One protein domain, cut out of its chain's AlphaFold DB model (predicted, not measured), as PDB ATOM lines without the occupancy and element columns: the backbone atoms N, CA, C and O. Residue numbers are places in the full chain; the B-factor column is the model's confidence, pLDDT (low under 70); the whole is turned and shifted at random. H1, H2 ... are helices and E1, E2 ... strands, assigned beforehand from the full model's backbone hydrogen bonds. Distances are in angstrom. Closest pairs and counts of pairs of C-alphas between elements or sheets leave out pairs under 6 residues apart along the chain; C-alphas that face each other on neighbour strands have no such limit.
ATOM      1  N   PRO A  19      65.989 139.389 129.566       44.28
ATOM      2  CA  PRO A  19      65.950 140.808 129.242       44.28
ATOM      3  C   PRO A  19      66.510 141.003 127.824       44.28
ATOM      4  O   PRO A  19      67.688 140.748 127.568       44.28
ATOM      5  N   TRP A  20      65.665 141.440 126.883       41.53
ATOM      6  CA  TRP A  20      66.051 141.645 125.485       41.53
ATOM      7  C   TRP A  20      66.147 143.136 125.140       41.53
ATOM      8  O   TRP A  20      65.153 143.869 125.163       41.53
ATOM      9  N   ARG A  21      67.349 143.581 124.749       40.78
ATOM     10  CA  ARG A  21      67.594 144.919 124.189       40.78
ATOM     11  C   ARG A  21      67.203 144.931 122.711       40.78
ATOM     12  O   ARG A  21      67.865 144.303 121.889       40.78
ATOM     13  N   TYR A  22      66.155 145.667 122.353       37.97
ATOM     14  CA  TYR A  22      65.726 145.835 120.963       37.97
ATOM     15  C   TYR A  22      65.996 147.266 120.492       37.97
ATOM     16  O   TYR A  22      65.487 148.216 121.078       37.97
ATOM     17  N   LYS A  23      66.778 147.433 119.417       41.94
ATOM     18  CA  LYS A  23      66.895 148.708 118.692       41.94
ATOM     19  C   LYS A  23      65.985 148.645 117.471       41.94
ATOM     20  O   LYS A  23      66.225 147.847 116.563       41.94
ATOM     21  N   ASN A  24      64.953 149.478 117.445       40.66
ATOM     22  CA  ASN A  24      64.062 149.592 116.302       40.66
ATOM     23  C   ASN A  24      64.862 150.078 115.083       40.66
ATOM     24  O   ASN A  24      65.444 151.157 115.111       40.66
ATOM     25  N   ARG A  25      64.904 149.288 114.004       37.00
ATOM     26  CA  ARG A  25      65.703 149.617 112.808       37.00
ATOM     27  C   ARG A  25      65.173 150.807 112.011       37.00
ATOM     28  O   ARG A  25      65.934 151.409 111.267       37.00
ATOM     29  N   ARG A  26      63.889 151.137 112.158       37.97
ATOM     30  CA  ARG A  26      63.231 152.223 111.426       37.97
ATOM     31  C   ARG A  26      63.261 153.538 112.198       37.97
ATOM     32  O   ARG A  26      63.375 154.587 111.585       37.97
ATOM     33  N   THR A  27      63.166 153.478 113.526       51.38
ATOM     34  CA  THR A  27      63.107 154.677 114.381       51.38
ATOM     35  C   THR A  27      64.374 154.910 115.200       51.38
ATOM     36  O   THR A  27      64.461 155.902 115.910       51.38
ATOM     37  N   SER A  28      65.343 153.990 115.166       45.50
ATOM     38  CA  SER A  28      66.516 153.940 116.060       45.50
ATOM     39  C   SER A  28      66.207 153.876 117.562       45.50
ATOM     40  O   SER A  28      67.134 153.761 118.363       45.50
ATOM     41  N   MET A  29      64.929 153.875 117.944       37.19
ATOM     42  CA  MET A  29      64.469 153.872 119.326       37.19
ATOM     43  C   MET A  29      64.830 152.552 120.006       37.19
ATOM     44  O   MET A  29      64.603 151.468 119.455       37.19
ATOM     45  N   ILE A  30      65.404 152.639 121.201       42.81
ATOM     46  CA  ILE A  30      65.746 151.472 122.013       42.81
ATOM     47  C   ILE A  30      64.545 151.157 122.904       42.81
ATOM     48  O   ILE A  30      64.084 152.013 123.649       42.81
ATOM     49  N   SER A  31      64.043 149.928 122.829       36.50
ATOM     50  CA  SER A  31      63.005 149.424 123.726       36.50
ATOM     51  C   SER A  31      63.468 148.139 124.396       36.50
ATOM     52  O   SER A  31      64.140 147.309 123.774       36.50
ATOM     53  N   TRP A  32      63.047 147.948 125.636       45.66
ATOM     54  CA  TRP A  32      63.335 146.758 126.422       45.66
ATOM     55  C   TRP A  32      62.066 145.911 126.472       45.66
ATOM     56  O   TRP A  32      60.993 146.422 126.792       45.66
ATOM     57  N   LYS A  33      62.159 144.634 126.089       38.44
ATOM     58  CA  LYS A  33      61.053 143.684 126.250       38.44
ATOM     59  C   LYS A  33      61.492 142.597 127.216       38.44
ATOM     60  O   LYS A  33      62.502 141.937 126.984       38.44
ATOM     61  N   ILE A  34      60.730 142.448 128.292       41.97
ATOM     62  CA  ILE A  34      60.837 141.339 129.235       41.97
ATOM     63  C   ILE A  34      59.665 140.426 128.898       41.97
ATOM     64  O   ILE A  34      58.512 140.846 128.981       41.97
ATOM     65  N   PHE A  35      59.962 139.221 128.421       40.09
ATOM     66  CA  PHE A  35      58.952 138.193 128.202       40.09
ATOM     67  C   PHE A  35      59.047 137.186 129.341       40.09
ATOM     68  O   PHE A  35      60.112 136.609 129.557       40.09
ATOM     69  N   HIS A  36      57.931 136.972 130.031       41.47
ATOM     70  CA  HIS A  36      57.716 135.799 130.865       41.47
ATOM     71  C   HIS A  36      56.454 135.091 130.370       41.47
ATOM     72  O   HIS A  36      55.435 135.738 130.117       41.47
ATOM     73  N   LEU A  37      56.551 133.779 130.155       40.03
ATOM     74  CA  LEU A  37      55.422 132.916 129.818       40.03
ATOM     75  C   LEU A  37      54.858 132.382 131.141       40.03
ATOM     76  O   LEU A  37      55.561 131.698 131.873       40.03
ATOM     77  N   ASP A  44      54.956 135.092 147.579       81.00
ATOM     78  CA  ASP A  44      55.787 136.017 148.349       81.00
ATOM     79  C   ASP A  44      56.300 137.183 147.484       81.00
ATOM     80  O   ASP A  44      56.046 137.262 146.283       81.00
ATOM     81  N   ALA A  45      57.052 138.096 148.099       76.62
ATOM     82  CA  ALA A  45      57.698 139.226 147.432       76.62
ATOM     83  C   ALA A  45      58.720 138.821 146.350       76.62
ATOM     84  O   ALA A  45      58.963 139.594 145.424       76.62
ATOM     85  N   ASP A  46      59.331 137.638 146.446       78.31
ATOM     86  CA  ASP A  46      60.314 137.145 145.471       78.31
ATOM     87  C   ASP A  46      59.644 136.568 144.210       78.31
ATOM     88  O   ASP A  46      60.315 136.348 143.200       78.31
ATOM     89  N   SER A  47      58.318 136.401 144.233       77.56
ATOM     90  CA  SER A  47      57.503 136.002 143.082       77.56
ATOM     91  C   SER A  47      57.426 137.083 141.995       77.56
ATOM     92  O   SER A  47      56.908 136.824 140.910       77.56
ATOM     93  N   GLU A  48      57.894 138.305 142.260       84.12
ATOM     94  CA  GLU A  48      57.796 139.424 141.326       84.12
ATOM     95  C   GLU A  48      58.519 139.189 139.989       84.12
ATOM     96  O   GLU A  48      59.554 138.533 139.876       84.12
ATOM     97  N   THR A  49      58.011 139.847 138.955       79.50
ATOM     98  CA  THR A  49      58.725 140.093 137.706       79.50
ATOM     99  C   THR A  49      58.831 141.599 137.499       79.50
ATOM    100  O   THR A  49      57.847 142.257 137.152       79.50
ATOM    101  N   ILE A  50      60.035 142.151 137.680       79.12
ATOM    102  CA  ILE A  50      60.290 143.582 137.466       79.12
ATOM    103  C   ILE A  50      60.182 143.916 135.973       79.12
ATOM    104  O   ILE A  50      60.919 143.379 135.143       79.12
ATOM    105  N   VAL A  51      59.310 144.859 135.626       79.62
ATOM    106  CA  VAL A  51      59.107 145.358 134.264       79.62
ATOM    107  C   VAL A  51      59.787 146.716 134.092       79.62
ATOM    108  O   VAL A  51      59.391 147.708 134.698       79.62
ATOM    109  N   VAL A  52      60.783 146.784 133.205       78.88
ATOM    110  CA  VAL A  52      61.466 148.036 132.831       78.88
ATOM    111  C   VAL A  52      60.910 148.538 131.502       78.88
ATOM    112  O   VAL A  52      61.251 148.015 130.439       78.88
ATOM    113  N   ASN A  53      60.041 149.547 131.547       77.75
ATOM    114  CA  ASN A  53      59.433 150.122 130.348       77.75
ATOM    115  C   ASN A  53      59.173 151.631 130.514       77.75
ATOM    116  O   ASN A  53      58.079 152.003 130.933       77.75
ATOM    117  N   PRO A  54      60.125 152.505 130.134       76.50
ATOM    118  CA  PRO A  54      59.962 153.957 130.261       76.50
ATOM    119  C   PRO A  54      58.728 154.515 129.536       76.50
ATOM    120  O   PRO A  54      58.137 155.484 129.983       76.50
ATOM    121  N   GLY A  55      58.268 153.867 128.456       75.56
ATOM    122  CA  GLY A  55      57.062 154.291 127.733       75.56
ATOM    123  C   GLY A  55      55.741 153.966 128.442       75.56
ATOM    124  O   GLY A  55      54.681 154.336 127.944       75.56
ATOM    125  N   ARG A  56      55.775 153.222 129.555       78.31
ATOM    126  CA  ARG A  56      54.599 152.891 130.383       78.31
ATOM    127  C   ARG A  56      54.782 153.190 131.872       78.31
ATOM    128  O   ARG A  56      53.790 153.162 132.590       78.31
ATOM    129  N   ASP A  57      56.011 153.450 132.302       83.06
ATOM    130  CA  ASP A  57      56.389 153.827 133.658       83.06
ATOM    131  C   ASP A  57      56.873 155.286 133.632       83.06
ATOM    132  O   ASP A  57      58.035 155.578 133.334       83.06
ATOM    133  N   GLN A  58      55.953 156.219 133.893       91.12
ATOM    134  CA  GLN A  58      56.239 157.654 133.801       91.12
ATOM    135  C   GLN A  58      57.266 158.099 134.850       91.12
ATOM    136  O   GLN A  58      58.076 158.982 134.578       91.12
ATOM    137  N   LYS A  59      57.266 157.478 136.038       96.12
ATOM    138  CA  LYS A  59      58.255 157.771 137.083       96.12
ATOM    139  C   LYS A  59      59.657 157.379 136.619       96.12
ATOM    140  O   LYS A  59      60.587 158.159 136.805       96.12
ATOM    141  N   LEU A  60      59.790 156.226 135.958       90.44
ATOM    142  CA  LEU A  60      61.047 155.813 135.340       90.44
ATOM    143  C   LEU A  60      61.480 156.778 134.226       90.44
ATOM    144  O   LEU A  60      62.642 157.178 134.218       90.44
ATOM    145  N   SER A  61      60.577 157.174 133.316       89.38
ATOM    146  CA  SER A  61      60.906 158.139 132.246       89.38
ATOM    147  C   SER A  61      61.428 159.452 132.826       89.38
ATOM    148  O   SER A  61      62.521 159.889 132.476       89.38
ATOM    149  N   ASN A  62      60.710 160.016 133.800       97.31
ATOM    150  CA  ASN A  62      61.086 161.269 134.451       97.31
ATOM    151  C   ASN A  62      62.450 161.170 135.152       97.31
ATOM    152  O   ASN A  62      63.246 162.105 135.087       97.31
ATOM    153  N   ALA A  63      62.733 160.051 135.829       97.12
ATOM    154  CA  ALA A  63      64.014 159.841 136.499       97.12
ATOM    155  C   ALA A  63      65.180 159.756 135.498       97.12
ATOM    156  O   ALA A  63      66.231 160.354 135.734       97.12
ATOM    157  N   LEU A  64      64.989 159.052 134.376       90.69
ATOM    158  CA  LEU A  64      65.994 158.937 133.315       90.69
ATOM    159  C   LEU A  64      66.257 160.288 132.641       90.69
ATOM    160  O   LEU A  64      67.411 160.695 132.551       90.69
ATOM    161  N   GLU A  65      65.202 161.001 132.238       92.50
ATOM    162  CA  GLU A  65      65.300 162.323 131.602       92.50
ATOM    163  C   GLU A  65      65.977 163.345 132.522       92.50
ATOM    164  O   GLU A  65      66.851 164.101 132.095       92.50
ATOM    165  N   ARG A  66      65.630 163.344 133.815       97.88
ATOM    166  CA  ARG A  66      66.266 164.222 134.801       97.88
ATOM    167  C   ARG A  66      67.769 163.971 134.891       97.88
ATOM    168  O   ARG A  66      68.543 164.925 134.849       97.88
ATOM    169  N   VAL A  67      68.189 162.709 134.996       95.38
ATOM    170  CA  VAL A  67      69.614 162.361 135.080       95.38
ATOM    171  C   VAL A  67      70.344 162.665 133.773       95.38
ATOM    172  O   VAL A  67      71.474 163.141 133.820       95.38
ATOM    173  N   GLU A  68      69.709 162.460 132.620       92.44
ATOM    174  CA  GLU A  68      70.273 162.826 131.318       92.44
ATOM    175  C   GLU A  68      70.527 164.342 131.212       92.44
ATOM    176  O   GLU A  68      71.592 164.762 130.757       92.44
ATOM    177  N   MET A  69      69.600 165.176 131.700       95.81
ATOM    178  CA  MET A  69      69.729 166.641 131.668       95.81
ATOM    179  C   MET A  69      70.692 167.213 132.720       95.81
ATOM    180  O   MET A  69      71.379 168.205 132.466       95.81
ATOM    181  N   GLU A  70      70.704 166.653 133.928       97.44
ATOM    182  CA  GLU A  70      71.413 167.229 135.080       97.44
ATOM    183  C   GLU A  70      72.741 166.527 135.385       97.44
ATOM    184  O   GLU A  70      73.623 167.138 135.991       97.44
ATOM    185  N   GLY A  71      72.916 165.268 134.970       93.38
ATOM    186  CA  GLY A  71      74.049 164.426 135.360       93.38
ATOM    187  C   GLY A  71      75.408 164.986 134.943       93.38
ATOM    188  O   GLY A  71      76.388 164.822 135.666       93.38
ATOM    189  N   CYS A  72      75.463 165.739 133.840       92.94
ATOM    190  CA  CYS A  72      76.680 166.397 133.355       92.94
ATOM    191  C   CYS A  72      77.244 167.466 134.312       92.94
ATOM    192  O   CYS A  72      78.396 167.872 134.165       92.94
ATOM    193  N   ARG A  73      76.455 167.919 135.297       96.62
ATOM    194  CA  ARG A  73      76.858 168.917 136.304       96.62
ATOM    195  C   ARG A  73      77.699 168.323 137.432       96.62
ATOM    196  O   ARG A  73      78.241 169.075 138.239       96.62
ATOM    197  N   TYR A  74      77.790 166.998 137.510       95.31
ATOM    198  CA  TYR A  74      78.442 166.286 138.600       95.31
ATOM    199  C   TYR A  74      79.570 165.395 138.081       95.31
ATOM    200  O   TYR A  74      79.559 164.937 136.939       95.31
ATOM    201  N   GLN A  75      80.545 165.113 138.943       92.00
ATOM    202  CA  GLN A  75      81.634 164.179 138.667       92.00
ATOM    203  C   GLN A  75      81.907 163.306 139.890       92.00
ATOM    204  O   GLN A  75      81.619 163.695 141.024       92.00
ATOM    205  N   ASP A  76      82.475 162.126 139.651       90.94
ATOM    206  CA  ASP A  76      82.958 161.212 140.684       90.94
ATOM    207  C   ASP A  76      81.952 160.969 141.829       90.94
ATOM    208  O   ASP A  76      80.820 160.546 141.593       90.94
ATOM    209  N   ALA A  77      82.369 161.215 143.076       90.94
ATOM    210  CA  ALA A  77      81.571 160.980 144.270       90.94
ATOM    211  C   ALA A  77      80.302 161.834 144.268       90.94
ATOM    212  O   ALA A  77      79.230 161.318 144.565       90.94
ATOM    213  N   ALA A  78      80.399 163.096 143.838       93.31
ATOM    214  CA  ALA A  78      79.242 163.979 143.737       93.31
ATOM    215  C   ALA A  78      78.227 163.471 142.699       93.31
ATOM    216  O   ALA A  78      77.022 163.594 142.907       93.31
ATOM    217  N   LEU A  79      78.697 162.857 141.605       94.19
ATOM    218  CA  LEU A  79      77.815 162.216 140.630       94.19
ATOM    219  C   LEU A  79      77.104 161.012 141.247       94.19
ATOM    220  O   LEU A  79      75.891 160.889 141.118       94.19
ATOM    221  N   VAL A  80      77.825 160.144 141.952       93.88
ATOM    222  CA  VAL A  80      77.210 158.979 142.602       93.88
ATOM    223  C   VAL A  80      76.206 159.384 143.675       93.88
ATOM    224  O   VAL A  80      75.118 158.816 143.720       93.88
ATOM    225  N   GLU A  81      76.523 160.380 144.499       94.88
ATOM    226  CA  GLU A  81      75.592 160.921 145.492       94.88
ATOM    227  C   GLU A  81      74.329 161.490 144.837       94.88
ATOM    228  O   GLU A  81      73.221 161.222 145.305       94.88
ATOM    229  N   TYR A  82      74.475 162.205 143.719       97.00
ATOM    230  CA  TYR A  82      73.344 162.687 142.934       97.00
ATOM    231  C   TYR A  82      72.478 161.534 142.399       97.00
ATOM    232  O   TYR A  82      71.261 161.540 142.586       97.00
ATOM    233  N   LEU A  83      73.082 160.504 141.801       97.25
ATOM    234  CA  LEU A  83      72.347 159.335 141.303       97.25
ATOM    235  C   LEU A  83      71.620 158.591 142.433       97.25
ATOM    236  O   LEU A  83      70.459 158.214 142.284       97.25
ATOM    237  N   LEU A  84      72.275 158.411 143.582       96.62
ATOM    238  CA  LEU A  84      71.672 157.800 144.767       96.62
ATOM    239  C   LEU A  84      70.507 158.632 145.305       96.62
ATOM    240  O   LEU A  84      69.487 158.066 145.695       96.62
ATOM    241  N   LYS A  85      70.618 159.965 145.280       96.44
ATOM    242  CA  LYS A  85      69.512 160.863 145.620       96.44
ATOM    243  C   LYS A  85      68.314 160.642 144.694       96.44
ATOM    244  O   LYS A  85      67.207 160.483 145.195       96.44
ATOM    245  N   VAL A  86      68.524 160.551 143.378       97.69
ATOM    246  CA  VAL A  86      67.437 160.268 142.422       97.69
ATOM    247  C   VAL A  86      66.797 158.902 142.695       97.69
ATOM    248  O   VAL A  86      65.572 158.795 142.702       97.69
ATOM    249  N   VAL A  87      67.592 157.866 142.991       97.38
ATOM    250  CA  VAL A  87      67.064 156.541 143.373       97.38
ATOM    251  C   VAL A  87      66.184 156.633 144.619       97.38
ATOM    252  O   VAL A  87      65.091 156.071 144.626       97.38
ATOM    253  N   ARG A  88      66.627 157.355 145.654       95.19
ATOM    254  CA  ARG A  88      65.866 157.546 146.897       95.19
ATOM    255  C   ARG A  88      64.562 158.301 146.674       95.19
ATOM    256  O   ARG A  88      63.516 157.855 147.123       95.19
ATOM    257  N   GLU A  89      64.606 159.401 145.929       95.81
ATOM    258  CA  GLU A  89      63.411 160.185 145.594       95.81
ATOM    259  C   GLU A  89      62.410 159.380 144.744       95.81
ATOM    260  O   GLU A  89      61.209 159.635 144.801       95.81
ATOM    261  N   THR A  90      62.885 158.385 143.984       96.75
ATOM    262  CA  THR A  90      62.041 157.561 143.104       96.75
ATOM    263  C   THR A  90      61.469 156.322 143.801       96.75
ATOM    264  O   THR A  90      60.320 155.964 143.552       96.75
ATOM    265  N   LEU A  91      62.260 155.648 144.643       96.19
ATOM    266  CA  LEU A  91      61.954 154.324 145.210       96.19
ATOM    267  C   LEU A  91      61.919 154.298 146.750       96.19
ATOM    268  O   LEU A  91      61.830 153.225 147.351       96.19
ATOM    269  N   GLY A  92      62.016 155.457 147.398       94.56
ATOM    270  CA  GLY A  92      61.958 155.606 148.849       94.56
ATOM    271  C   GLY A  92      63.259 155.254 149.576       94.56
ATOM    272  O   GLY A  92      64.317 155.032 148.979       94.56
ATOM    273  N   ASP A  93      63.176 155.176 150.904       94.19
ATOM    274  CA  ASP A  93      64.333 155.135 151.812       94.19
ATOM    275  C   ASP A  93      64.598 153.759 152.453       94.19
ATOM    276  O   ASP A  93      65.368 153.663 153.403       94.19
ATOM    277  N   TYR A  94      64.031 152.668 151.916       92.62
ATOM    278  CA  TYR A  94      64.356 151.307 152.376       92.62
ATOM    279  C   TYR A  94      65.880 151.076 152.440       92.62
ATOM    280  O   TYR A  94      66.598 151.396 151.481       92.62
ATOM    281  N   GLY A  95      66.351 150.526 153.565       86.19
ATOM    282  CA  GLY A  95      67.771 150.297 153.867       86.19
ATOM    283  C   GLY A  95      68.504 151.486 154.511       86.19
ATOM    284  O   GLY A  95      69.676 151.366 154.869       86.19
ATOM    285  N   LEU A  96      67.837 152.630 154.682       88.81
ATOM    286  CA  LEU A  96      68.398 153.821 155.323       88.81
ATOM    287  C   LEU A  96      67.784 154.055 156.707       88.81
ATOM    288  O   LEU A  96      66.745 153.497 157.056       88.81
ATOM    289  N   GLU A  97      68.449 154.886 157.508       89.19
ATOM    290  CA  GLU A  97      67.983 155.253 158.846       89.19
ATOM    291  C   GLU A  97      66.591 155.900 158.787       89.19
ATOM    292  O   GLU A  97      66.356 156.814 157.997       89.19
ATOM    293  N   GLY A  98      65.659 155.395 159.602       90.56
ATOM    294  CA  GLY A  98      64.261 155.841 159.615       90.56
ATOM    295  C   GLY A  98      63.415 155.379 158.420       90.56
ATOM    296  O   GLY A  98      62.241 155.731 158.351       90.56
ATOM    297  N   GLY A  99      63.982 154.608 157.486       92.38
ATOM    298  CA  GLY A  99      63.246 154.014 156.372       92.38
ATOM    299  C   GLY A  99      62.456 152.755 156.766       92.38
ATOM    300  O   GLY A  99      62.656 152.216 157.856       92.38
ATOM    301  N   PRO A 100      61.588 152.248 155.868       93.94
ATOM    302  CA  PRO A 100      60.846 151.010 156.097       93.94
ATOM    303  C   PRO A 100      61.766 149.799 156.297       93.94
ATOM    304  O   PRO A 100      62.847 149.708 155.704       93.94
ATOM    305  N   SER A 101      61.300 148.843 157.091       92.00
ATOM    306  CA  SER A 101      61.899 147.521 157.266       92.00
ATOM    307  C   SER A 101      61.744 146.645 156.014       92.00
ATOM    308  O   SER A 101      60.956 146.939 155.113       92.00
ATOM    309  N   SER A 102      62.490 145.534 155.950       87.31
ATOM    310  CA  SER A 102      62.345 144.552 154.860       87.31
ATOM    311  C   SER A 102      60.961 143.925 154.845       87.31
ATOM    312  O   SER A 102      60.373 143.808 153.781       87.31
ATOM    313  N   THR A 103      60.410 143.616 156.018       89.81
ATOM    314  CA  THR A 103      59.068 143.044 156.146       89.81
ATOM    315  C   THR A 103      57.993 143.984 155.601       89.81
ATOM    316  O   THR A 103      57.100 143.536 154.891       89.81
ATOM    317  N   GLU A 104      58.082 145.289 155.882       94.00
ATOM    318  CA  GLU A 104      57.141 146.278 155.337       94.00
ATOM    319  C   GLU A 104      57.270 146.412 153.817       94.00
ATOM    320  O   GLU A 104      56.263 146.488 153.116       94.00
ATOM    321  N   ALA A 105      58.502 146.418 153.300       92.19
ATOM    322  CA  ALA A 105      58.755 146.484 151.865       92.19
ATOM    323  C   ALA A 105      58.230 145.239 151.125       92.19
ATOM    324  O   ALA A 105      57.565 145.373 150.097       92.19
ATOM    325  N   ASP A 106      58.483 144.046 151.671       90.25
ATOM    326  CA  ASP A 106      58.012 142.774 151.121       90.25
ATOM    327  C   ASP A 106      56.483 142.686 151.155       90.25
ATOM    328  O   ASP A 106      55.867 142.348 150.142       90.25
ATOM    329  N   GLN A 107      55.854 143.058 152.275       93.50
ATOM    330  CA  GLN A 107      54.395 143.059 152.394       93.50
ATOM    331  C   GLN A 107      53.753 144.041 151.410       93.50
ATOM    332  O   GLN A 107      52.822 143.674 150.698       93.50
ATOM    333  N   HIS A 108      54.285 145.262 151.299       95.19
ATOM    334  CA  HIS A 108      53.768 146.258 150.360       95.19
ATOM    335  C   HIS A 108      53.831 145.760 148.908       95.19
ATOM    336  O   HIS A 108      52.946 146.040 148.095       95.19
ATOM    337  N   LEU A 109      54.900 145.061 148.537       90.50
ATOM    338  CA  LEU A 109      55.042 144.496 147.202       90.50
ATOM    339  C   LEU A 109      54.078 143.325 146.970       90.50
ATOM    340  O   LEU A 109      53.475 143.236 145.899       90.50
ATOM    341  N   LEU A 110      53.917 142.452 147.962       90.44
ATOM    342  CA  LEU A 110      52.971 141.346 147.908       90.44
ATOM    343  C   LEU A 110      51.532 141.857 147.728       90.44
ATOM    344  O   LEU A 110      50.824 141.408 146.826       90.44
ATOM    345  N   ASP A 111      51.142 142.867 148.507       94.75
ATOM    346  CA  ASP A 111      49.840 143.533 148.405       94.75
ATOM    347  C   ASP A 111      49.641 144.168 147.021       94.75
ATOM    348  O   ASP A 111      48.566 144.051 146.423       94.75
ATOM    349  N   LEU A 112      50.686 144.794 146.466       92.56
ATOM    350  CA  LEU A 112      50.656 145.358 145.117       92.56
ATOM    351  C   LEU A 112      50.372 144.273 144.070       92.56
ATOM    352  O   LEU A 112      49.455 144.438 143.266       92.56
ATOM    353  N   MET A 113      51.106 143.159 144.095       86.88
ATOM    354  CA  MET A 113      50.902 142.058 143.148       86.88
ATOM    355  C   MET A 113      49.510 141.431 143.289       86.88
ATOM    356  O   MET A 113      48.834 141.202 142.282       86.88
ATOM    357  N   HIS A 114      49.032 141.212 144.520       88.69
ATOM    358  CA  HIS A 114      47.679 140.706 144.759       88.69
ATOM    359  C   HIS A 114      46.604 141.669 144.255       88.69
ATOM    360  O   HIS A 114      45.664 141.232 143.593       88.69
ATOM    361  N   SER A 115      46.754 142.974 144.502       89.94
ATOM    362  CA  SER A 115      45.798 143.985 144.028       89.94
ATOM    363  C   SER A 115      45.732 144.076 142.499       89.94
ATOM    364  O   SER A 115      44.674 144.365 141.943       89.94
ATOM    365  N   GLN A 116      46.840 143.791 141.810       84.94
ATOM    366  CA  GLN A 116      46.912 143.753 140.347       84.94
ATOM    367  C   GLN A 116      46.449 142.412 139.758       84.94
ATOM    368  O   GLN A 116      46.182 142.323 138.559       84.94
ATOM    369  N   GLY A 117      46.365 141.362 140.581       81.25
ATOM    370  CA  GLY A 117      46.079 139.999 140.138       81.25
ATOM    371  C   GLY A 117      47.210 139.370 139.316       81.25
ATOM    372  O   GLY A 117      46.977 138.383 138.618       81.25
ATOM    373  N   HIS A 118      48.417 139.943 139.355       81.38
ATOM    374  CA  HIS A 118      49.592 139.446 138.643       81.38
ATOM    375  C   HIS A 118      50.897 139.922 139.294       81.38
ATOM    376  O   HIS A 118      50.948 140.969 139.931       81.38
ATOM    377  N   ASN A 119      51.994 139.212 139.041       78.50
ATOM    378  CA  ASN A 119      53.321 139.521 139.580       78.50
ATOM    379  C   ASN A 119      54.172 140.470 138.707       78.50
ATOM    380  O   ASN A 119      55.349 140.683 138.991       78.50
ATOM    381  N   PHE A 120      53.615 141.049 137.639       80.00
ATOM    382  CA  PHE A 120      54.319 142.019 136.793       80.00
ATOM    383  C   PHE A 120      54.324 143.412 137.418       80.00
ATOM    384  O   PHE A 120      53.339 144.143 137.324       80.00
ATOM    385  N   VAL A 121      55.453 143.818 137.991       83.25
ATOM    386  CA  VAL A 121      55.560 145.098 138.697       83.25
ATOM    387  C   VAL A 121      56.457 146.050 137.917       83.25
ATOM    388  O   VAL A 121      57.619 145.753 137.651       83.25
ATOM    389  N   GLN A 122      55.925 147.207 137.514       86.06
ATOM    390  CA  GLN A 122      56.752 148.247 136.896       86.06
ATOM    391  C   GLN A 122      57.763 148.782 137.912       86.06
ATOM    392  O   GLN A 122      57.393 149.070 139.052       86.06
ATOM    393  N   LEU A 123      59.024 148.921 137.492       87.62
ATOM    394  CA  LEU A 123      60.150 149.216 138.383       87.62
ATOM    395  C   LEU A 123      59.883 150.394 139.331       87.62
ATOM    396  O   LEU A 123      60.119 150.268 140.530       87.62
ATOM    397  N   CYS A 124      59.387 151.523 138.822       93.88
ATOM    398  CA  CYS A 124      59.168 152.728 139.622       93.88
ATOM    399  C   CYS A 124      57.726 152.870 140.141       93.88
ATOM    400  O   CYS A 124      57.390 153.882 140.759       93.88
ATOM    401  N   HIS A 125      56.872 151.858 139.949       89.75
ATOM    402  CA  HIS A 125      55.565 151.760 140.613       89.75
ATOM    403  C   HIS A 125      55.623 151.037 141.962       89.75
ATOM    404  O   HIS A 125      54.636 151.048 142.698       89.75
ATOM    405  N   VAL A 126      56.769 150.459 142.317       90.31
ATOM    406  CA  VAL A 126      57.005 149.915 143.655       90.31
ATOM    407  C   VAL A 126      57.012 151.067 144.665       90.31
ATOM    408  O   VAL A 126      57.807 151.996 144.538       90.31
ATOM    409  N   GLY A 127      56.125 151.022 145.663       84.75
ATOM    410  CA  GLY A 127      56.033 152.066 146.695       84.75
ATOM    411  C   GLY A 127      57.229 152.083 147.652       84.75
ATOM    412  O   GLY A 127      57.637 153.148 148.108       84.75
ATOM    413  N   ILE A 128      57.821 150.913 147.910       94.12
ATOM    414  CA  ILE A 128      59.008 150.740 148.754       94.12
ATOM    415  C   ILE A 128      60.020 149.863 148.006       94.12
ATOM    416  O   ILE A 128      59.904 148.640 147.965       94.12
ATOM    417  N   GLY A 129      61.018 150.476 147.370       95.12
ATOM    418  CA  GLY A 129      61.981 149.748 146.546       95.12
ATOM    419  C   GLY A 129      63.001 148.958 147.364       95.12
ATOM    420  O   GLY A 129      63.891 149.536 147.986       95.12
ATOM    421  N   LEU A 130      62.925 147.630 147.282       91.31
ATOM    422  CA  LEU A 130      63.953 146.702 147.777       91.31
ATOM    423  C   LEU A 130      65.306 146.856 147.050       91.31
ATOM    424  O   LEU A 130      65.414 147.544 146.029       91.31
ATOM    425  N   CYS A 131      66.351 146.178 147.542       90.94
ATOM    426  CA  CYS A 131      67.717 146.284 147.003       90.94
ATOM    427  C   CYS A 131      67.801 146.014 145.495       90.94
ATOM    428  O   CYS A 131      68.456 146.765 144.772       90.94
ATOM    429  N   ARG A 132      67.056 145.020 145.002       88.50
ATOM    430  CA  ARG A 132      66.957 144.680 143.576       88.50
ATOM    431  C   ARG A 132      66.393 145.799 142.706       88.50
ATOM    432  O   ARG A 132      66.964 146.112 141.662       88.50
ATOM    433  N   HIS A 133      65.343 146.469 143.175       93.69
ATOM    434  CA  HIS A 133      64.750 147.617 142.492       93.69
ATOM    435  C   HIS A 133      65.730 148.782 142.430       93.69
ATOM    436  O   HIS A 133      65.990 149.344 141.367       93.69
ATOM    437  N   LYS A 134      66.318 149.124 143.578       96.31
ATOM    438  CA  LYS A 134      67.202 150.280 143.694       96.31
ATOM    439  C   LYS A 134      68.508 150.094 142.925       96.31
ATOM    440  O   LYS A 134      68.933 151.017 142.232       96.31
ATOM    441  N   ALA A 135      69.112 148.908 142.980       90.75
ATOM    442  CA  ALA A 135      70.320 148.591 142.222       90.75
ATOM    443  C   ALA A 135      70.065 148.559 140.704       90.75
ATOM    444  O   ALA A 135      70.911 148.998 139.915       90.75
ATOM    445  N   LEU A 136      68.890 148.079 140.279       90.56
ATOM    446  CA  LEU A 136      68.484 148.112 138.875       90.56
ATOM    447  C   LEU A 136      68.243 149.545 138.391       90.56
ATOM    448  O   LEU A 136      68.769 149.915 137.343       90.56
ATOM    449  N   LEU A 137      67.514 150.368 139.152       95.12
ATOM    450  CA  LEU A 137      67.320 151.775 138.801       95.12
ATOM    451  C   LEU A 137      68.665 152.500 138.720       95.12
ATOM    452  O   LEU A 137      68.948 153.118 137.701       95.12
ATOM    453  N   PHE A 138      69.539 152.350 139.722       95.88
ATOM    454  CA  PHE A 138      70.873 152.956 139.708       95.88
ATOM    455  C   PHE A 138      71.665 152.589 138.443       95.88
ATOM    456  O   PHE A 138      72.277 153.455 137.816       95.88
ATOM    457  N   LYS A 139      71.615 151.318 138.020       89.88
ATOM    458  CA  LYS A 139      72.242 150.856 136.773       89.88
ATOM    459  C   LYS A 139      71.677 151.568 135.540       89.88
ATOM    460  O   LYS A 139      72.458 151.979 134.685       89.88
ATOM    461  N   LEU A 140      70.354 151.710 135.449       86.56
ATOM    462  CA  LEU A 140      69.693 152.398 134.334       86.56
ATOM    463  C   LEU A 140      70.046 153.891 134.300       86.56
ATOM    464  O   LEU A 140      70.320 154.423 133.226       86.56
ATOM    465  N   LEU A 141      70.111 154.543 135.465       93.00
ATOM    466  CA  LEU A 141      70.553 155.933 135.570       93.00
ATOM    467  C   LEU A 141      72.018 156.087 135.136       93.00
ATOM    468  O   LEU A 141      72.342 157.018 134.413       93.00
ATOM    469  N   CYS A 142      72.906 155.159 135.509       87.88
ATOM    470  CA  CYS A 142      74.290 155.165 135.022       87.88
ATOM    471  C   CYS A 142      74.366 155.022 133.495       87.88
ATOM    472  O   CYS A 142      75.169 155.694 132.852       87.88
ATOM    473  N   ASP A 143      73.529 154.159 132.910       83.62
ATOM    474  CA  ASP A 143      73.528 153.905 131.468       83.62
ATOM    475  C   ASP A 143      73.157 155.141 130.644       83.62
ATOM    476  O   ASP A 143      73.748 155.342 129.577       83.62
ATOM    477  N   VAL A 144      72.224 155.973 131.130       86.50
ATOM    478  CA  VAL A 144      71.769 157.171 130.402       86.50
ATOM    479  C   VAL A 144      72.864 158.236 130.283       86.50
ATOM    480  O   VAL A 144      72.918 158.950 129.291       86.50
ATOM    481  N   ILE A 145      73.796 158.281 131.240       84.56
ATOM    482  CA  ILE A 145      74.950 159.198 131.243       84.56
ATOM    483  C   ILE A 145      76.273 158.498 130.906       84.56
ATOM    484  O   ILE A 145      77.348 159.050 131.127       84.56
ATOM    485  N   HIS A 146      76.207 157.266 130.397       83.50
ATOM    486  CA  HIS A 146      77.370 156.471 129.995       83.50
ATOM    487  C   HIS A 146      78.404 156.219 131.110       83.50
ATOM    488  O   HIS A 146      79.587 156.004 130.834       83.50
ATOM    489  N   LEU A 147      77.967 156.183 132.371       82.94
ATOM    490  CA  LEU A 147      78.808 155.775 133.491       82.94
ATOM    491  C   LEU A 147      78.944 154.246 133.498       82.94
ATOM    492  O   LEU A 147      77.954 153.519 133.616       82.94
ATOM    493  N   SER A 148      80.182 153.754 133.408       84.75
ATOM    494  CA  SER A 148      80.483 152.323 133.487       84.75
ATOM    495  C   SER A 148      80.020 151.764 134.828       84.75
ATOM    496  O   SER A 148      80.609 152.047 135.871       84.75
ATOM    497  N   CYS A 149      78.967 150.955 134.789       82.75
ATOM    498  CA  CYS A 149      78.304 150.407 135.960       82.75
ATOM    499  C   CYS A 149      77.899 148.962 135.687       82.75
ATOM    500  O   CYS A 149      77.350 148.661 134.628       82.75
ATOM    501  N   ALA A 150      78.140 148.081 136.650       79.75
ATOM    502  CA  ALA A 150      77.662 146.714 136.669       79.75
ATOM    503  C   ALA A 150      76.593 146.524 137.741       79.75
ATOM    504  O   ALA A 150      76.734 147.032 138.849       79.75
ATOM    505  N   LEU A 151      75.554 145.753 137.424       78.44
ATOM    506  CA  LEU A 151      74.595 145.247 138.409       78.44
ATOM    507  C   LEU A 151      75.077 143.879 138.894       78.44
ATOM    508  O   LEU A 151      75.331 142.982 138.084       78.44
ATOM    509  N   ILE A 152      75.216 143.735 140.206       78.25
ATOM    510  CA  ILE A 152      75.778 142.564 140.871       78.25
ATOM    511  C   ILE A 152      74.713 141.906 141.733       78.25
ATOM    512  O   ILE A 152      73.966 142.579 142.436       78.25
ATOM    513  N   THR A 153      74.678 140.577 141.698       74.94
ATOM    514  CA  THR A 153      73.918 139.758 142.645       74.94
ATOM    515  C   THR A 153      74.879 138.952 143.507       74.94
ATOM    516  O   THR A 153      75.926 138.494 143.040       74.94
ATOM    517  N   GLY A 154      74.532 138.768 144.774       74.38
ATOM    518  CA  GLY A 154      75.326 137.962 145.683       74.38
ATOM    519  C   GLY A 154      74.762 137.958 147.092       74.38
ATOM    520  O   GLY A 154      73.547 137.947 147.275       74.38
ATOM    521  N   TYR A 155      75.657 137.957 148.075       78.00
ATOM    522  CA  TYR A 155      75.323 137.929 149.493       78.00
ATOM    523  C   TYR A 155      76.023 139.068 150.233       78.00
ATOM    524  O   TYR A 155      77.220 139.278 150.032       78.00
ATOM    525  N   SER A 156      75.286 139.773 151.088       81.25
ATOM    526  CA  SER A 156      75.796 140.751 152.054       81.25
ATOM    527  C   SER A 156      75.729 140.175 153.478       81.25
ATOM    528  O   SER A 156      75.401 139.002 153.674       81.25
ATOM    529  N   THR A 157      76.005 140.993 154.502       76.38
ATOM    530  CA  THR A 157      75.777 140.603 155.908       76.38
ATOM    531  C   THR A 157      74.312 140.293 156.219       76.38
ATOM    532  O   THR A 157      74.051 139.606 157.200       76.38
ATOM    533  N   ALA A 158      73.375 140.795 155.410       73.69
ATOM    534  CA  ALA A 158      71.937 140.639 155.608       73.69
ATOM    535  C   ALA A 158      71.313 139.513 154.757       73.69
ATOM    536  O   ALA A 158      70.104 139.326 154.795       73.69
ATOM    537  N   GLY A 159      72.112 138.751 153.998       78.69
ATOM    538  CA  GLY A 159      71.623 137.663 153.144       78.69
ATOM    539  C   GLY A 159      71.746 137.969 151.652       78.69
ATOM    540  O   GLY A 159      72.693 138.639 151.237       78.69
ATOM    541  N   ARG A 160      70.840 137.418 150.830       78.69
ATOM    542  CA  ARG A 160      70.831 137.651 149.371       78.69
ATOM    543  C   ARG A 160      70.650 139.139 149.095       78.69
ATOM    544  O   ARG A 160      69.785 139.775 149.681       78.69
ATOM    545  N   HIS A 161      71.468 139.684 148.199       83.69
ATOM    546  CA  HIS A 161      71.514 141.120 147.964       83.69
ATOM    547  C   HIS A 161      71.886 141.470 146.529       83.69
ATOM    548  O   HIS A 161      72.573 140.700 145.846       83.69
ATOM    549  N   GLN A 162      71.472 142.658 146.093       84.12
ATOM    550  CA  GLN A 162      71.869 143.241 144.817       84.12
ATOM    551  C   GLN A 162      72.420 144.648 145.019       84.12
ATOM    552  O   GLN A 162      71.879 145.440 145.784       84.12
ATOM    553  N   TRP A 163      73.522 144.937 144.336       87.88
ATOM    554  CA  TRP A 163      74.248 146.203 144.424       87.88
ATOM    555  C   TRP A 163      74.934 146.499 143.091       87.88
ATOM    556  O   TRP A 163      74.829 145.723 142.137       87.88
ATOM    557  N   ASN A 164      75.671 147.602 143.014       89.56
ATOM    558  CA  ASN A 164      76.366 148.010 141.806       89.56
ATOM    559  C   ASN A 164      77.883 148.093 142.001       89.56
ATOM    560  O   ASN A 164      78.389 148.325 143.100       89.56
ATOM    561  N   ILE A 165      78.625 147.913 140.910       87.19
ATOM    562  CA  ILE A 165      80.044 148.270 140.838       87.19
ATOM    563  C   ILE A 165      80.202 149.275 139.713       87.19
ATOM    564  O   ILE A 165      79.900 148.942 138.570       87.19
ATOM    565  N   ILE A 166      80.672 150.479 140.019       88.75
ATOM    566  CA  ILE A 166      81.066 151.439 138.990       88.75
ATOM    567  C   ILE A 166      82.564 151.348 138.738       88.75
ATOM    568  O   ILE A 166      83.332 151.060 139.658       88.75
ATOM    569  N   THR A 167      82.975 151.652 137.514       84.94
ATOM    570  CA  THR A 167      84.388 151.784 137.157       84.94
ATOM    571  C   THR A 167      84.624 153.178 136.637       84.94
ATOM    572  O   THR A 167      83.992 153.618 135.680       84.94
ATOM    573  N   LEU A 168      85.555 153.865 137.278       83.06
ATOM    574  CA  LEU A 168      85.992 155.183 136.864       83.06
ATOM    575  C   LEU A 168      87.352 155.047 136.181       83.06
ATOM    576  O   LEU A 168      88.235 154.388 136.753       83.06
ATOM    577  N   PRO A 169      87.537 155.657 134.994       79.00
ATOM    578  CA  PRO A 169      88.842 155.727 134.355       79.00
ATOM    579  C   PRO A 169      89.894 156.197 135.361       79.00
ATOM    580  O   PRO A 169      89.648 157.116 136.143       79.00
ATOM    581  N   ASP A 170      91.020 155.490 135.410       83.50
ATOM    582  CA  ASP A 170      92.189 155.799 136.245       83.50
ATOM    583  C   ASP A 170      91.988 155.754 137.776       83.50
ATOM    584  O   ASP A 170      92.952 155.882 138.531       83.50
ATOM    585  N   LYS A 171      90.765 155.505 138.269       85.44
ATOM    586  CA  LYS A 171      90.451 155.413 139.713       85.44
ATOM    587  C   LYS A 171      90.059 154.000 140.151       85.44
ATOM    588  O   LYS A 171      90.219 153.652 141.326       85.44
ATOM    589  N   GLY A 172      89.615 153.174 139.205       84.56
ATOM    590  CA  GLY A 172      89.280 151.767 139.410       84.56
ATOM    591  C   GLY A 172      87.822 151.535 139.802       84.56
ATOM    592  O   GLY A 172      86.945 152.348 139.507       84.56
ATOM    593  N   ASP A 173      87.581 150.394 140.450       85.94
ATOM    594  CA  ASP A 173      86.239 149.896 140.758       85.94
ATOM    595  C   ASP A 173      85.753 150.330 142.149       85.94
ATOM    596  O   ASP A 173      86.450 150.157 143.159       85.94
ATOM    597  N   PHE A 174      84.502 150.778 142.222       88.44
ATOM    598  CA  PHE A 174      83.827 151.179 143.455       88.44
ATOM    599  C   PHE A 174      82.515 150.420 143.618       88.44
ATOM    600  O   PHE A 174      81.699 150.363 142.703       88.44
ATOM    601  N   LEU A 175      82.316 149.841 144.800       91.12
ATOM    602  CA  LEU A 175      81.055 149.250 145.224       91.12
ATOM    603  C   LEU A 175      80.100 150.365 145.646       91.12
ATOM    604  O   LEU A 175      80.456 151.184 146.501       91.12
ATOM    605  N   ILE A 176      78.907 150.338 145.052       93.44
ATOM    606  CA  ILE A 176      77.788 151.230 145.330       93.44
ATOM    607  C   ILE A 176      76.593 150.383 145.777       93.44
ATOM    608  O   ILE A 176      76.107 149.551 145.012       93.44
ATOM    609  N   ASP A 177      76.107 150.591 146.995       93.56
ATOM    610  CA  ASP A 177      74.887 149.973 147.515       93.56
ATOM    611  C   ASP A 177      73.818 151.048 147.788       93.56
ATOM    612  O   ASP A 177      73.913 151.772 148.783       93.56
ATOM    613  N   PRO A 178      72.773 151.147 146.946       93.62
ATOM    614  CA  PRO A 178      71.681 152.105 147.133       93.62
ATOM    615  C   PRO A 178      70.806 151.892 148.377       93.62
ATOM    616  O   PRO A 178      69.940 152.717 148.670       93.62
ATOM    617  N   THR A 179      70.994 150.779 149.082       91.94
ATOM    618  CA  THR A 179      70.313 150.440 150.338       91.94
ATOM    619  C   THR A 179      71.234 150.519 151.546       91.94
ATOM    620  O   THR A 179      70.869 150.045 152.614       91.94
ATOM    621  N   SER A 180      72.428 151.104 151.411       88.69
ATOM    622  CA  SER A 180      73.321 151.283 152.549       88.69
ATOM    623  C   SER A 180      74.024 152.639 152.531       88.69
ATOM    624  O   SER A 180      74.757 152.936 151.585       88.69
ATOM    625  N   PRO A 181      73.930 153.437 153.613       80.06
ATOM    626  CA  PRO A 181      74.639 154.714 153.693       80.06
ATOM    627  C   PRO A 181      76.162 154.529 153.777       80.06
ATOM    628  O   PRO A 181      76.927 155.456 153.532       80.06
ATOM    629  N   PHE A 182      76.631 153.323 154.108       80.50
ATOM    630  CA  PHE A 182      78.048 153.044 154.327       80.50
ATOM    631  C   PHE A 182      78.791 152.622 153.061       80.50
ATOM    632  O   PHE A 182      80.024 152.621 153.056       80.50
ATOM    633  N   PHE A 183      78.073 152.257 152.001       80.69
ATOM    634  CA  PHE A 183      78.632 151.618 150.812       80.69
ATOM    635  C   PHE A 183      78.338 152.414 149.536       80.69
ATOM    636  O   PHE A 183      78.138 151.842 148.477       80.69
ATOM    637  N   THR A 184      78.350 153.743 149.627       79.31
ATOM    638  CA  THR A 184      78.047 154.660 148.514       79.31
ATOM    639  C   THR A 184      79.273 155.085 147.698       79.31
ATOM    640  O   THR A 184      79.117 155.625 146.615       79.31
ATOM    641  N   TRP A 185      80.494 154.851 148.191       83.62
ATOM    642  CA  TRP A 185      81.752 155.159 147.488       83.62
ATOM    643  C   TRP A 185      82.912 154.302 148.018       83.62
ATOM    644  O   TRP A 185      83.939 154.789 148.495       83.62
ATOM    645  N   THR A 186      82.736 152.980 148.039       83.38
ATOM    646  CA  THR A 186      83.722 152.088 148.669       83.38
ATOM    647  C   THR A 186      84.569 151.383 147.621       83.38
ATOM    648  O   THR A 186      84.052 150.593 146.840       83.38
ATOM    649  N   LYS A 187      85.892 151.593 147.636       84.56
ATOM    650  CA  LYS A 187      86.812 150.896 146.722       84.56
ATOM    651  C   LYS A 187      86.632 149.375 146.814       84.56
ATOM    652  O   LYS A 187      86.690 148.796 147.911       84.56
ATOM    653  N   ARG A 188      86.422 148.734 145.663       76.94
ATOM    654  CA  ARG A 188      86.246 147.284 145.542       76.94
ATOM    655  C   ARG A 188      87.482 146.555 146.073       76.94
ATOM    656  O   ARG A 188      88.611 146.963 145.816       76.94
ATOM    657  N   GLY A 189      87.271 145.482 146.836       74.69
ATOM    658  CA  GLY A 189      88.352 144.691 147.434       74.69
ATOM    659  C   GLY A 189      88.932 145.283 148.723       74.69
ATOM    660  O   GLY A 189      89.781 144.662 149.360       74.69
ATOM    661  N   SER A 190      88.460 146.455 149.166       81.06
ATOM    662  CA  SER A 190      88.817 146.985 150.485       81.06
ATOM    663  C   SER A 190      88.281 146.092 151.612       81.06
ATOM    664  O   SER A 190      87.307 145.352 151.436       81.06
ATOM    665  N   LYS A 191      88.869 146.203 152.815       81.19
ATOM    666  CA  LYS A 191      88.430 145.447 154.007       81.19
ATOM    667  C   LYS A 191      86.925 145.596 154.279       81.19
ATOM    668  O   LYS A 191      86.302 144.633 154.712       81.19
ATOM    669  N   ARG A 192      86.349 146.764 153.968       78.00
ATOM    670  CA  ARG A 192      84.918 147.064 154.141       78.00
ATOM    671  C   ARG A 192      84.025 146.218 153.226       78.00
ATOM    672  O   ARG A 192      82.927 145.863 153.621       78.00
ATOM    673  N   THR A 193      84.509 145.834 152.046       78.75
ATOM    674  CA  THR A 193      83.735 145.052 151.060       78.75
ATOM    675  C   THR A 193      83.775 143.541 151.282       78.75
ATOM    676  O   THR A 193      83.104 142.812 150.563       78.75
ATOM    677  N   LYS A 194      84.513 143.039 152.285       79.06
ATOM    678  CA  LYS A 194      84.676 141.590 152.527       79.06
ATOM    679  C   LYS A 194      83.364 140.844 152.774       79.06
ATOM    680  O   LYS A 194      83.287 139.648 152.505       79.06
ATOM    681  N   ALA A 195      82.361 141.537 153.305       76.88
ATOM    682  CA  ALA A 195      81.050 140.954 153.545       76.88
ATOM    683  C   ALA A 195      80.207 140.792 152.268       76.88
ATOM    684  O   ALA A 195      79.251 140.027 152.288       76.88
ATOM    685  N   TYR A 196      80.566 141.470 151.171       76.62
ATOM    686  CA  TYR A 196      79.876 141.374 149.886       76.62
ATOM    687  C   TYR A 196      80.516 140.272 149.047       76.62
ATOM    688  O   TYR A 196      81.606 140.429 148.492       76.62
ATOM    689  N   LYS A 197      79.828 139.136 148.959       77.12
ATOM    690  CA  LYS A 197      80.261 137.965 148.198       77.12
ATOM    691  C   LYS A 197      79.454 137.878 146.913       77.12
ATOM    692  O   LYS A 197      78.247 137.667 146.953       77.12
ATOM    693  N   VAL A 198      80.120 138.031 145.774       71.31
ATOM    694  CA  VAL A 198      79.490 137.911 144.450       71.31
ATOM    695  C   VAL A 198      79.067 136.461 144.219       71.31
ATOM    696  O   VAL A 198      79.876 135.554 144.423       71.31
ATOM    697  N   SER A 199      77.830 136.221 143.776       60.97
ATOM    698  CA  SER A 199      77.453 134.897 143.274       60.97
ATOM    699  C   SER A 199      78.003 134.739 141.852       60.97
ATOM    700  O   SER A 199      77.846 135.617 141.005       60.97
ATOM    701  N   ALA A 200      78.682 133.626 141.569       44.69
ATOM    702  CA  ALA A 200      79.451 133.414 140.335       44.69
ATOM    703  C   ALA A 200      78.625 133.418 139.021       44.69
ATOM    704  O   ALA A 200      79.188 133.224 137.946       44.69
ATOM    705  N   HIS A 201      77.307 133.641 139.077       39.97
ATOM    706  CA  HIS A 201      76.380 133.391 137.970       39.97
ATOM    707  C   HIS A 201      75.716 134.635 137.358       39.97
ATOM    708  O   HIS A 201      75.100 134.513 136.300       39.97
ATOM    709  N   SER A 202      75.847 135.832 137.939       42.00
ATOM    710  CA  SER A 202      75.067 136.990 137.469       42.00
ATOM    711  C   SER A 202      75.718 138.330 137.817       42.00
ATOM    712  O   SER A 202      75.430 138.940 138.846       42.00
ATOM    713  N   SER A 203      76.596 138.799 136.926       40.38
ATOM    714  CA  SER A 203      76.992 140.209 136.848       40.38
ATOM    715  C   SER A 203      76.637 140.745 135.462       40.38
ATOM    716  O   SER A 203      76.912 140.094 134.452       40.38
ATOM    717  N   PHE A 204      75.995 141.910 135.410       49.84
ATOM    718  CA  PHE A 204      75.690 142.602 134.158       49.84
ATOM    719  C   PHE A 204      76.795 143.625 133.884       49.84
ATOM    720  O   PHE A 204      77.056 144.459 134.740       49.84
ATOM    721  N   GLY A 205      77.484 143.507 132.743       40.31
ATOM    722  CA  GLY A 205      78.745 144.198 132.433       40.31
ATOM    723  C   GLY A 205      78.709 145.730 132.282       40.31
ATOM    724  O   GLY A 205      77.671 146.376 132.377       40.31
ATOM    725  N   HIS A 206      79.903 146.284 132.038       39.97
ATOM    726  CA  HIS A 206      80.285 147.705 132.130       39.97
ATOM    727  C   HIS A 206      79.928 148.565 130.897       39.97
ATOM    728  O   HIS A 206      80.184 149.764 130.885       39.97
ATOM    729  N   GLY A 207      79.327 147.979 129.858       36.75
ATOM    730  CA  GLY A 207      78.987 148.672 128.611       36.75
ATOM    731  C   GLY A 207      77.648 148.189 128.077       36.75
ATOM    732  O   GLY A 207      77.596 147.285 127.242       36.75
ATOM    733  N   GLY A 208      76.549 148.726 128.618       40.22
ATOM    734  CA  GLY A 208      75.222 148.130 128.447       40.22
ATOM    735  C   GLY A 208      75.166 146.688 128.978       40.22
ATOM    736  O   GLY A 208      76.185 146.098 129.325       40.22
ATOM    737  N   PHE A 209      73.966 146.112 129.074       36.97
ATOM    738  CA  PHE A 209      73.747 144.753 129.589       36.97
ATOM    739  C   PHE A 209      74.549 143.696 128.800       36.97
ATOM    740  O   PHE A 209      74.056 143.096 127.848       36.97
ATOM    741  N   THR A 210      75.808 143.466 129.182       31.53
ATOM    742  CA  THR A 210      76.655 142.404 128.644       31.53
ATOM    743  C   THR A 210      76.530 141.209 129.568       31.53
ATOM    744  O   THR A 210      77.071 141.187 130.673       31.53
ATOM    745  N   GLN A 211      75.785 140.210 129.103       30.72
ATOM    746  CA  GLN A 211      75.868 138.845 129.591       30.72
ATOM    747  C   GLN A 211      77.262 138.326 129.208       30.72
ATOM    748  O   GLN A 211      77.542 138.130 128.024       30.72
ATOM    749  N   LYS A 212      78.161 138.114 130.179       28.05
ATOM    750  CA  LYS A 212      79.337 137.270 129.928       28.05
ATOM    751  C   LYS A 212      78.811 135.862 129.646       28.05
ATOM    752  O   LYS A 212      78.370 135.162 130.556       28.05
TER     753      LYS A 212
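This is residues 19 to 37 and 44 to 212 of the 217 residues of an uncharacterized protein of Spizellomyces sp. 'palustris' (UniProt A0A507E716). A strongly twisted sheet of four strands has H4 packed along one face, and the helical hairpin of H1 and H2 crosses the other side of H4, with H4 as the core. To one side sit the short parallel pair E3 and E4 with H3, and the strand hairpin E1 and E2, whose tip, residues 24 to 29, sticks out. The printed part has 188 residues with five named helices and eight named strands, E1 E2 E3 H1 H2 H3 E4 H4 E5 E6 E7 H5 E8; the large sheet, E7 E6 E5 E8, is antiparallel and the class is mixed. It is compact, with a radius of gyration of the C-alphas of 16.2 A and spans of 46 by 45 by 32 A.

In the large sheet E7, residues 172 to 176, neighbours E6, residues 159 to 168, with N 166 and O 174 within hydrogen-bond range at 2.9 A. E6 neighbours E5, residues 149 to 156, with N 152 and O 163 at 2.8 A; E5, E6 and E7 form a meander, each strand the antiparallel neighbour of the one before. E5 neighbours the edge strand E8, residues 197 to 204, with N 155 and O 197 at 2.8 A. H4, residues 131 to 144, is on the sheet over E6 and E5, two layers with a helix on one face, at a height over the sheet of 8.5 A; Ala 135 and Trp 163 are the closest C-alphas of H4 and E6, 5.1 A apart. H2, residues 76 to 91, touches H4 at a steep tilt of 55 degrees, closest at C-alphas 87 and 134, 6.3 A. H1, residues 58 to 73, touches H4 with residues 63 to 68 alone, closest at C-alphas 64 and 141, 5.9 A. E3, residues 49 to 51, and E4, residues 120 to 122, are parallel, with N 51 and O 121 at 2.8 A; with H1, H2 and H3, residues 102 to 116, between them they form a strand-helix-strand unit, two parallel neighbour strands joined through helices. E1, residues 19 to 23, and E2, residues 30 to 35, form a hairpin, with N 22 and O 31 at 3.0 A. H5, residues 191 to 195, only grazes the sheet. Every O i to N i+4 pair is within range in H2, H3 and H4, against 10 of 12 in H1 and 0 of 1 in H5, where 1 of 2 O i to N i+3 pairs is.

E6 is 27.9 A long, from C-alpha 159 at (71.623, 137.663, 153.144). H1 measures 23.6 A, H2 22.6 A, H3 21.2 A and H4 20.3 A. E8 ends at C-alpha 204, (75.690, 142.602, 134.158).

The farthest C-alphas, of Arg 26 and Lys 191, are 49.9 A apart. Residues 38 to 43 are not printed; C-alphas 37 and 44 are 18.8 A apart. The link from E7 to H5 is long. The pLDDT is under 70 in residues 19 to 37 and 199 to 212.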